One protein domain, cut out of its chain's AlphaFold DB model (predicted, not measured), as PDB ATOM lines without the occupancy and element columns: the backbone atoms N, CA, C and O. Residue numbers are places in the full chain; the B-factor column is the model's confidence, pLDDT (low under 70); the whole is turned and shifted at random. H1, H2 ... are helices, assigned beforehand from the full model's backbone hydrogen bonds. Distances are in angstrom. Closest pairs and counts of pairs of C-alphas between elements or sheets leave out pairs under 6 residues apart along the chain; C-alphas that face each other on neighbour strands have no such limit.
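Overview. This is residues 4 to 8 and 19 to 78 of the 79 residues of an uncharacterized protein of Carnobacterium sp. CP1 (UniProt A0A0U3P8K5). Two long helices, H2 and H3, fold back on each other side by side as a helical hairpin, and the short helix H1 packs on both, the centres of the three making a triangle. H4 packs on H3 at a steep tilt, well away from H2, and residues 73 to 78 stick out free at the end of the printed part. The printed part has 65 residues with four named helices, in the order H1, H2, H3, H4, and no named strand; the class is all helix. The whole is compact, with a radius of gyration of the C-alphas of 12.1 A, and spans 34 by 23 by 20 A.

Arrangement. H1, residues 4 to 8, touches H2, residues 19 to 33, through residues 25 to 28 of H2 alone; the closest C-alphas, those of Gly 4 and Met 28, are 6.8 A apart. H1 also touches H3, residues 41 to 57, the hub, which touches three other helices; here the closest C-alphas are those of Leu 7 and Phe 47, 5.7 A apart. H2 and H3 form a helical hairpin and run opposite ways at a shallow tilt of 2 degrees. They touch through residues 43 to 50 of H3 alone, with the C-alphas of Met 28 and Ser 43 closest at 6.3 A. H3 touches H4, residues 68 to 76, with residues 44 to 51 of H3 alone; the C-alphas of Leu 48 and Ala 68 are closest at 5.3 A. These two run the same way at a steep tilt of 55 degrees. H4 is apart from H1 and from H2. In H1, H2 and H3 every O i to N i+4 pair is within hydrogen-bond range; in H4 it is 4 of 5.

Along the chain. H1 begins at C-alpha 4, (57.662, 89.549, -20.422), and measures 6.3 A from first to last C-alpha. H2, residues 19 to 33, measures 20.6 A. H3, residues 41 to 57, is the longest helix with 17 residues and 24.4 A; its C-alpha 41 is at (58.676, 100.429, -16.278). H4, residues 68 to 76, measures 13.4 A and ends at C-alpha 76, (39.364, 91.068, -22.255).

Size, cuts and confidence. The two C-alphas farthest apart, those of Asn 34 and Asn 78, are 36.3 A apart. Residues 9 to 18 are not printed, and C-alphas 8 and 19 are 13.9 A apart across this cut. The links from H2 to H3, 7 residues, and from H3 to H4, 10 residues, are short. The mean pLDDT of the printed part is 90.2; residues 75 to 78 of this model are under 70.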
ATOM      1  N   GLY A   4      57.066  90.550 -19.535       90.44
ATOM      2  CA  GLY A   4      57.662  89.549 -20.422       90.44
ATOM      3  C   GLY A   4      56.694  88.406 -20.739       90.44
ATOM      4  O   GLY A   4      56.599  87.979 -21.886       90.44
ATOM      5  N   ILE A   5      55.934  87.943 -19.739       90.88
ATOM      6  CA  ILE A   5      54.883  86.933 -19.944       90.88
ATOM      7  C   ILE A   5      53.751  87.516 -20.788       90.88
ATOM      8  O   ILE A   5      53.321  86.875 -21.741       90.88
ATOM      9  N   VAL A   6      53.305  88.731 -20.467       91.69
ATOM     10  CA  VAL A   6      52.245  89.422 -21.218       91.69
ATOM     11  C   VAL A   6      52.634  89.573 -22.689       91.69
ATOM     12  O   VAL A   6      51.881  89.183 -23.569       91.69
ATOM     13  N   LEU A   7      53.851  90.046 -22.958       91.12
ATOM     14  CA  LEU A   7      54.375  90.221 -24.308       91.12
ATOM     15  C   LEU A   7      54.396  88.915 -25.109       91.12
ATOM     16  O   LEU A   7      54.067  88.921 -26.289       91.12
ATOM     17  N   ASN A   8      54.760  87.794 -24.481       88.25
ATOM     18  CA  ASN A   8      54.791  86.494 -25.156       88.25
ATOM     19  C   ASN A   8      53.403  85.940 -25.499       88.25
ATOM     20  O   ASN A   8      53.311  85.108 -26.396       88.25
ATOM     21  N   SER A  19      59.814  89.289 -37.373       89.81
ATOM     22  CA  SER A  19      61.051  90.025 -37.096       89.81
ATOM     23  C   SER A  19      60.848  91.192 -36.125       89.81
ATOM     24  O   SER A  19      61.672  91.381 -35.233       89.81
ATOM     25  N   TYR A  20      59.742  91.936 -36.234       87.50
ATOM     26  CA  TYR A  20      59.445  93.042 -35.317       87.50
ATOM     27  C   TYR A  20      59.233  92.554 -33.879       87.50
ATOM     28  O   TYR A  20      59.657  93.207 -32.927       87.50
ATOM     29  N   LEU A  21      58.625  91.379 -33.723       88.19
ATOM     30  CA  LEU A  21      58.348  90.765 -32.426       88.19
ATOM     31  C   LEU A  21      59.615  90.254 -31.767       88.19
ATOM     32  O   LEU A  21      59.842  90.493 -30.581       88.19
ATOM     33  N   GLU A  22      60.451  89.566 -32.540       91.50
ATOM     34  CA  GLU A  22      61.692  89.004 -32.025       91.50
ATOM     35  C   GLU A  22      62.670  90.092 -31.586       91.50
ATOM     36  O   GLU A  22      63.357  89.902 -30.585       91.50
ATOM     37  N   ILE A  23      62.662  91.263 -32.235       94.94
ATOM     38  CA  ILE A  23      63.425  92.429 -31.773       94.94
ATOM     39  C   ILE A  23      62.952  92.877 -30.385       94.94
ATOM     40  O   ILE A  23      63.773  93.010 -29.479       94.94
ATOM     41  N   ILE A  24      61.645  93.063 -30.166       95.19
ATOM     42  CA  ILE A  24      61.143  93.515 -28.855       95.19
ATOM     43  C   ILE A  24      61.373  92.446 -27.779       95.19
ATOM     44  O   ILE A  24      61.789  92.765 -26.663       95.19
ATOM     45  N   LYS A  25      61.159  91.166 -28.105       92.81
ATOM     46  CA  LYS A  25      61.476  90.060 -27.194       92.81
ATOM     47  C   LYS A  25      62.959  90.037 -26.843       92.81
ATOM     48  O   LYS A  25      63.292  89.805 -25.683       92.81
ATOM     49  N   GLN A  26      63.843  90.289 -27.807       95.62
ATOM     50  CA  GLN A  26      65.275  90.368 -27.551       95.62
ATOM     51  C   GLN A  26      65.611  91.552 -26.642       95.62
ATOM     52  O   GLN A  26      66.280  91.348 -25.637       95.62
ATOM     53  N   GLU A  27      65.068  92.744 -26.905       96.50
ATOM     54  CA  GLU A  27      65.250  93.918 -26.039       96.50
ATOM     55  C   GLU A  27      64.792  93.641 -24.593       96.50
ATOM     56  O   GLU A  27      65.444  94.062 -23.633       96.50
ATOM     57  N   MET A  28      63.693  92.896 -24.418       95.12
ATOM     58  CA  MET A  28      63.201  92.467 -23.105       95.12
ATOM     59  C   MET A  28      64.156  91.472 -22.435       95.12
ATOM     60  O   MET A  28      64.475  91.628 -21.255       95.12
ATOM     61  N   ARG A  29      64.619  90.457 -23.177       94.81
ATOM     62  CA  ARG A  29      65.592  89.470 -22.683       94.81
ATOM     63  C   ARG A  29      66.887  90.149 -22.253       94.81
ATOM     64  O   ARG A  29      67.380  89.857 -21.165       94.81
ATOM     65  N   ASP A  30      67.395  91.076 -23.056       97.12
ATOM     66  CA  ASP A  30      68.622  91.818 -22.774       97.12
ATOM     67  C   ASP A  30      68.457  92.695 -21.534       97.12
ATOM     68  O   ASP A  30      69.328  92.722 -20.667       97.12
ATOM     69  N   HIS A  31      67.321  93.384 -21.403       96.12
ATOM     70  CA  HIS A  31      67.024  94.198 -20.225       96.12
ATOM     71  C   HIS A  31      67.026  93.370 -18.935       96.12
ATOM     72  O   HIS A  31      67.709  93.723 -17.975       96.12
ATOM     73  N   VAL A  32      66.322  92.234 -18.927       94.38
ATOM     74  CA  VAL A  32      66.272  91.341 -17.758       94.38
ATOM     75  C   VAL A  32      67.640  90.711 -17.472       94.38
ATOM     76  O   VAL A  32      68.055  90.646 -16.317       94.38
ATOM     77  N   SER A  33      68.378  90.311 -18.511       96.06
ATOM     78  CA  SER A  33      69.725  89.732 -18.372       96.06
ATOM     79  C   SER A  33      70.726  90.722 -17.771       96.06
ATOM     80  O   SER A  33      71.643  90.316 -17.064       96.06
ATOM     81  N   ASN A  34      70.521  92.022 -17.989       96.81
ATOM     82  CA  ASN A  34      71.340  93.098 -17.429       96.81
ATOM     83  C   ASN A  34      70.854  93.589 -16.049       96.81
ATOM     84  O   ASN A  34      71.169  94.705 -15.638       96.81
ATOM     85  N   GLY A  35      70.080  92.777 -15.322       95.38
ATOM     86  CA  GLY A  35      69.622  93.082 -13.961       95.38
ATOM     87  C   GLY A  35      68.319  93.883 -13.883       95.38
ATOM     88  O   GLY A  35      67.869  94.212 -12.782       95.38
ATOM     89  N   GLY A  36      67.689  94.176 -15.024       95.88
ATOM     90  CA  GLY A  36      66.322  94.682 -15.084       95.88
ATOM     91  C   GLY A  36      65.296  93.655 -14.600       95.88
ATOM     92  O   GLY A  36      65.587  92.467 -14.453       95.88
ATOM     93  N   LYS A  37      64.061  94.098 -14.358       96.19
ATOM     94  CA  LYS A  37      62.966  93.209 -13.943       96.19
ATOM     95  C   LYS A  37      61.864  93.229 -14.979       96.19
ATOM     96  O   LYS A  37      61.403  94.289 -15.367       96.19
ATOM     97  N   ALA A  38      61.316  92.061 -15.302       93.12
ATOM     98  CA  ALA A  38      60.176  91.962 -16.215       93.12
ATOM     99  C   ALA A  38      58.911  92.701 -15.722       93.12
ATOM    100  O   ALA A  38      57.950  92.855 -16.467       93.12
ATOM    101  N   SER A  39      58.883  93.136 -14.459       94.69
ATOM    102  CA  SER A  39      57.807  93.928 -13.863       94.69
ATOM    103  C   SER A  39      58.074  95.433 -13.835       94.69
ATOM    104  O   SER A  39      57.259  96.163 -13.276       94.69
ATOM    105  N   ASP A  40      59.219  95.898 -14.334       95.19
ATOM    106  CA  ASP A  40      59.574  97.313 -14.277       95.19
ATOM    107  C   ASP A  40      59.004  98.130 -15.443       95.19
ATOM    108  O   ASP A  40      58.414  97.618 -16.399       95.19
ATOM    109  N   GLU A  41      59.182  99.444 -15.329       95.44
ATOM    110  CA  GLU A  41      58.676 100.429 -16.278       95.44
ATOM    111  C   GLU A  41      59.310 100.290 -17.669       95.44
ATOM    112  O   GLU A  41      58.668 100.559 -18.684       95.44
ATOM    113  N   ARG A  42      60.564  99.832 -17.758       94.94
ATOM    114  CA  ARG A  42      61.212  99.617 -19.055       94.94
ATOM    115  C   ARG A  42      60.591  98.421 -19.765       94.94
ATOM    116  O   ARG A  42      60.270  98.531 -20.946       94.94
ATOM    117  N   SER A  43      60.348  97.327 -19.051       95.94
ATOM    118  CA  SER A  43      59.608  96.179 -19.576       95.94
ATOM    119  C   SER A  43      58.183  96.554 -20.003       95.94
ATOM    120  O   SER A  43      57.755  96.174 -21.093       95.94
ATOM    121  N   LYS A  44      57.480  97.375 -19.214       95.75
ATOM    122  CA  LYS A  44      56.162  97.920 -19.582       95.75
ATOM    123  C   LYS A  44      56.199  98.681 -20.911       95.75
ATOM    124  O   LYS A  44      55.368  98.458 -21.787       95.75
ATOM    125  N   ARG A  45      57.197  99.549 -21.098       95.50
ATOM    126  CA  ARG A  45      57.373 100.330 -22.336       95.50
ATOM    127  C   ARG A  45      57.685  99.466 -23.553       95.50
ATOM    128  O   ARG A  45      57.232  99.792 -24.647       95.50
ATOM    129  N   LEU A  46      58.435  98.377 -23.381       96.06
ATOM    130  CA  LEU A  46      58.691  97.418 -24.460       96.06
ATOM    131  C   LEU A  46      57.403  96.722 -24.912       96.06
ATOM    132  O   LEU A  46      57.176  96.583 -26.111       96.06
ATOM    133  N   PHE A  47      56.527  96.358 -23.977       95.19
ATOM    134  CA  PHE A  47      55.198  95.859 -24.321       95.19
ATOM    135  C   PHE A  47      54.350  96.930 -25.030       95.19
ATOM    136  O   PHE A  47      53.806  96.668 -26.097       95.19
ATOM    137  N   LEU A  48      54.326  98.171 -24.533       95.19
ATOM    138  CA  LEU A  48      53.588  99.263 -25.184       95.19
ATOM    139  C   LEU A  48      54.075  99.537 -26.622       95.19
ATOM    140  O   LEU A  48      53.287  99.851 -27.512       95.19
ATOM    141  N   LYS A  49      55.384  99.388 -26.867       95.06
ATOM    142  CA  LYS A  49      55.977  99.455 -28.210       95.06
ATOM    143  C   LYS A  49      55.397  98.373 -29.126       95.06
ATOM    144  O   LYS A  49      55.086  98.682 -30.272       95.06
ATOM    145  N   LEU A  50      55.215  97.146 -28.630       94.38
ATOM    146  CA  LEU A  50      54.588  96.060 -29.386       94.38
ATOM    147  C   LEU A  50      53.139  96.398 -29.761       94.38
ATOM    148  O   LEU A  50      52.792  96.318 -30.938       94.38
ATOM    149  N   CYS A  51      52.323  96.832 -28.798       93.94
ATOM    150  CA  CYS A  51      50.922  97.192 -29.044       93.94
ATOM    151  C   CYS A  51      50.786  98.246 -30.153       93.94
ATOM    152  O   CYS A  51      49.983  98.106 -31.070       93.94
ATOM    153  N   ARG A  52      51.651  99.264 -30.140       93.75
ATOM    154  CA  ARG A  52      51.649 100.330 -31.154       93.75
ATOM    155  C   ARG A  52      52.083  99.852 -32.541       93.75
ATOM    156  O   ARG A  52      51.583 100.363 -33.544       93.75
ATOM    157  N   ILE A  53      52.997  98.880 -32.621       93.00
ATOM    158  CA  ILE A  53      53.343  98.222 -33.892       93.00
ATOM    159  C   ILE A  53      52.128  97.474 -34.439       93.00
ATOM    160  O   ILE A  53      51.834  97.592 -35.628       93.00
ATOM    161  N   VAL A  54      51.409  96.752 -33.578       92.31
ATOM    162  CA  VAL A  54      50.189  96.025 -33.952       92.31
ATOM    163  C   VAL A  54      49.095  96.980 -34.436       92.31
ATOM    164  O   VAL A  54      48.519  96.746 -35.495       92.31
ATOM    165  N   ASP A  55      48.857  98.094 -33.739       92.81
ATOM    166  CA  ASP A  55      47.924  99.132 -34.197       92.81
ATOM    167  C   ASP A  55      48.311  99.684 -35.570       92.81
ATOM    168  O   ASP A  55      47.475  99.747 -36.472       92.81
ATOM    169  N   THR A  56      49.590 100.026 -35.751       92.56
ATOM    170  CA  THR A  56      50.105 100.554 -37.022       92.56
ATOM    171  C   THR A  56      49.914  99.552 -38.157       92.56
ATOM    172  O   THR A  56      49.480  99.928 -39.244       92.56
ATOM    173  N   PHE A  57      50.203  98.272 -37.907       92.56
ATOM    174  CA  PHE A  57      50.014  97.200 -38.881       92.56
ATOM    175  C   PHE A  57      48.541  97.034 -39.274       92.56
ATOM    176  O   PHE A  57      48.229  96.892 -40.453       92.56
ATOM    177  N   ASN A  58      47.631  97.141 -38.306       91.19
ATOM    178  CA  ASN A  58      46.188  97.075 -38.529       91.19
ATOM    179  C   ASN A  58      45.591  98.367 -39.124       91.19
ATOM    180  O   ASN A  58      44.372  98.482 -39.238       91.19
ATOM    181  N   GLY A  59      46.414  99.365 -39.470       92.12
ATOM    182  CA  GLY A  59      45.951 100.653 -39.993       92.12
ATOM    183  C   GLY A  59      45.217 101.521 -38.963       92.12
ATOM    184  O   GLY A  59      44.557 102.492 -39.336       92.12
ATOM    185  N   LYS A  60      45.320 101.196 -37.669       91.62
ATOM    186  CA  LYS A  60      44.760 101.999 -36.580       91.62
ATOM    187  C   LYS A  60      45.681 103.189 -36.300       91.62
ATOM    188  O   LYS A  60      46.906 103.083 -36.334       91.62
ATOM    189  N   LYS A  61      45.090 104.346 -35.996       92.50
ATOM    190  CA  LYS A  61      45.850 105.506 -35.516       92.50
ATOM    191  C   LYS A  61      46.371 105.203 -34.110       92.50
ATOM    192  O   LYS A  61      45.583 104.821 -33.252       92.50
ATOM    193  N   ILE A  62      47.666 105.423 -33.878       92.25
ATOM    194  CA  ILE A  62      48.249 105.292 -32.540       92.25
ATOM    195  C   ILE A  62      47.620 106.336 -31.616       92.25
ATOM    196  O   ILE A  62      47.713 107.541 -31.873       92.25
ATOM    197  N   ASP A  63      47.029 105.852 -30.530       91.75
ATOM    198  CA  ASP A  63      46.687 106.662 -29.373       91.75
ATOM    199  C   ASP A  63      47.903 106.719 -28.437       91.75
ATOM    200  O   ASP A  63      48.380 105.702 -27.923       91.75
ATOM    201  N   TRP A  64      48.469 107.914 -28.279       90.94
ATOM    202  CA  TRP A  64      49.662 108.112 -27.458       90.94
ATOM    203  C   TRP A  64      49.344 108.217 -25.967       90.94
ATOM    204  O   TRP A  64      50.263 108.017 -25.168       90.94
ATOM    205  N   ASP A  65      48.079 108.460 -25.617       93.94
ATOM    206  CA  ASP A  65      47.605 108.553 -24.238       93.94
ATOM    207  C   ASP A  65      47.262 107.170 -23.663       93.94
ATOM    208  O   ASP A  65      47.303 106.989 -22.444       93.94
ATOM    209  N   LYS A  66      47.022 106.166 -24.525       92.88
ATOM    210  CA  LYS A  66      46.849 104.770 -24.101       92.88
ATOM    211  C   LYS A  66      48.073 104.235 -23.365       92.88
ATOM    212  O   LYS A  66      49.215 104.279 -23.846       92.88
ATOM    213  N   THR A  67      47.795 103.648 -22.211       94.50
ATOM    214  CA  THR A  67      48.734 102.915 -21.371       94.50
ATOM    215  C   THR A  67      48.791 101.440 -21.767       94.50
ATOM    216  O   THR A  67      47.987 100.944 -22.551       94.50
ATOM    217  N   ALA A  68      49.764 100.707 -21.224       92.75
ATOM    218  CA  ALA A  68      49.871  99.269 -21.466       92.75
ATOM    219  C   ALA A  68      48.670  98.490 -20.903       92.75
ATOM    220  O   ALA A  68      48.272  97.483 -21.474       92.75
ATOM    221  N   GLU A  69      48.105  98.943 -19.787       92.69
ATOM    222  CA  GLU A  69      46.932  98.337 -19.168       92.69
ATOM    223  C   GLU A  69      45.673  98.526 -20.023       92.69
ATOM    224  O   GLU A  69      44.887  97.588 -20.134       92.69
ATOM    225  N   ASP A  70      45.523  99.672 -20.698       93.00
ATOM    226  CA  ASP A  70      44.403  99.911 -21.621       93.00
ATOM    227  C   ASP A  70      44.403  98.889 -22.767       93.00
ATOM    228  O   ASP A  70      43.373  98.296 -23.082       93.00
ATOM    229  N   TYR A  71      45.582  98.594 -23.326       90.06
ATOM    230  CA  TYR A  71      45.738  97.564 -24.360       90.06
ATOM    231  C   TYR A  71      45.421  96.144 -23.878       90.06
ATOM    232  O   TYR A  71      45.091  95.296 -24.701       90.06
ATOM    233  N   LEU A  72      45.536  95.859 -22.579       86.25
ATOM    234  CA  LEU A  72      45.137  94.561 -22.026       86.25
ATOM    235  C   LEU A  72      43.623  94.480 -21.826       86.25
ATOM    236  O   LEU A  72      43.021  93.465 -22.166       86.25
ATOM    237  N   GLY A  73      43.012  95.555 -21.321       80.94
ATOM    238  CA  GLY A  73      41.571  95.607 -21.074       80.94
ATOM    239  C   GLY A  73      40.722  95.577 -22.349       80.94
ATOM    240  O   GLY A  73      39.604  95.069 -22.330       80.94
ATOM    241  N   GLU A  74      41.247  96.075 -23.473       73.50
ATOM    242  CA  GLU A  74      40.568  96.008 -24.778       73.50
ATOM    243  C   GLU A  74      40.419  94.576 -25.310       73.50
ATOM    244  O   GLU A  74      39.447  94.277 -26.006       73.50
ATOM    245  N   GLU A  75      41.341  93.684 -24.956       60.72
ATOM    246  CA  GLU A  75      41.307  92.286 -25.386       60.72
ATOM    247  C   GLU A  75      40.409  91.432 -24.474       60.72
ATOM    248  O   GLU A  75      39.745  90.519 -24.959       60.72
ATOM    249  N   GLU A  76      40.291  91.756 -23.177       53.91
ATOM    250  CA  GLU A  76      39.364  91.068 -22.255       53.91
ATOM    251  C   GLU A  76      37.877  91.307 -22.589       53.91
ATOM    252  O   GLU A  76      37.023  90.519 -22.190       53.91
ATOM    253  N   LEU A  77      37.549  92.373 -23.329       43.16
ATOM    254  CA  LEU A  77      36.177  92.704 -23.744       43.16
ATOM    255  C   LEU A  77      35.769  92.104 -25.100       43.16
ATOM    256  O   LEU A  77      34.589  92.149 -25.446       43.16
ATOM    257  N   ASN A  78      36.722  91.567 -25.868       42.03
ATOM    258  CA  ASN A  78      36.490  91.004 -27.205       42.03
ATOM    259  C   ASN A  78      36.712  89.476 -27.275       42.03
ATOM    260  O   ASN A  78      36.682  88.917 -28.375       42.03
TER     261      ASN A  78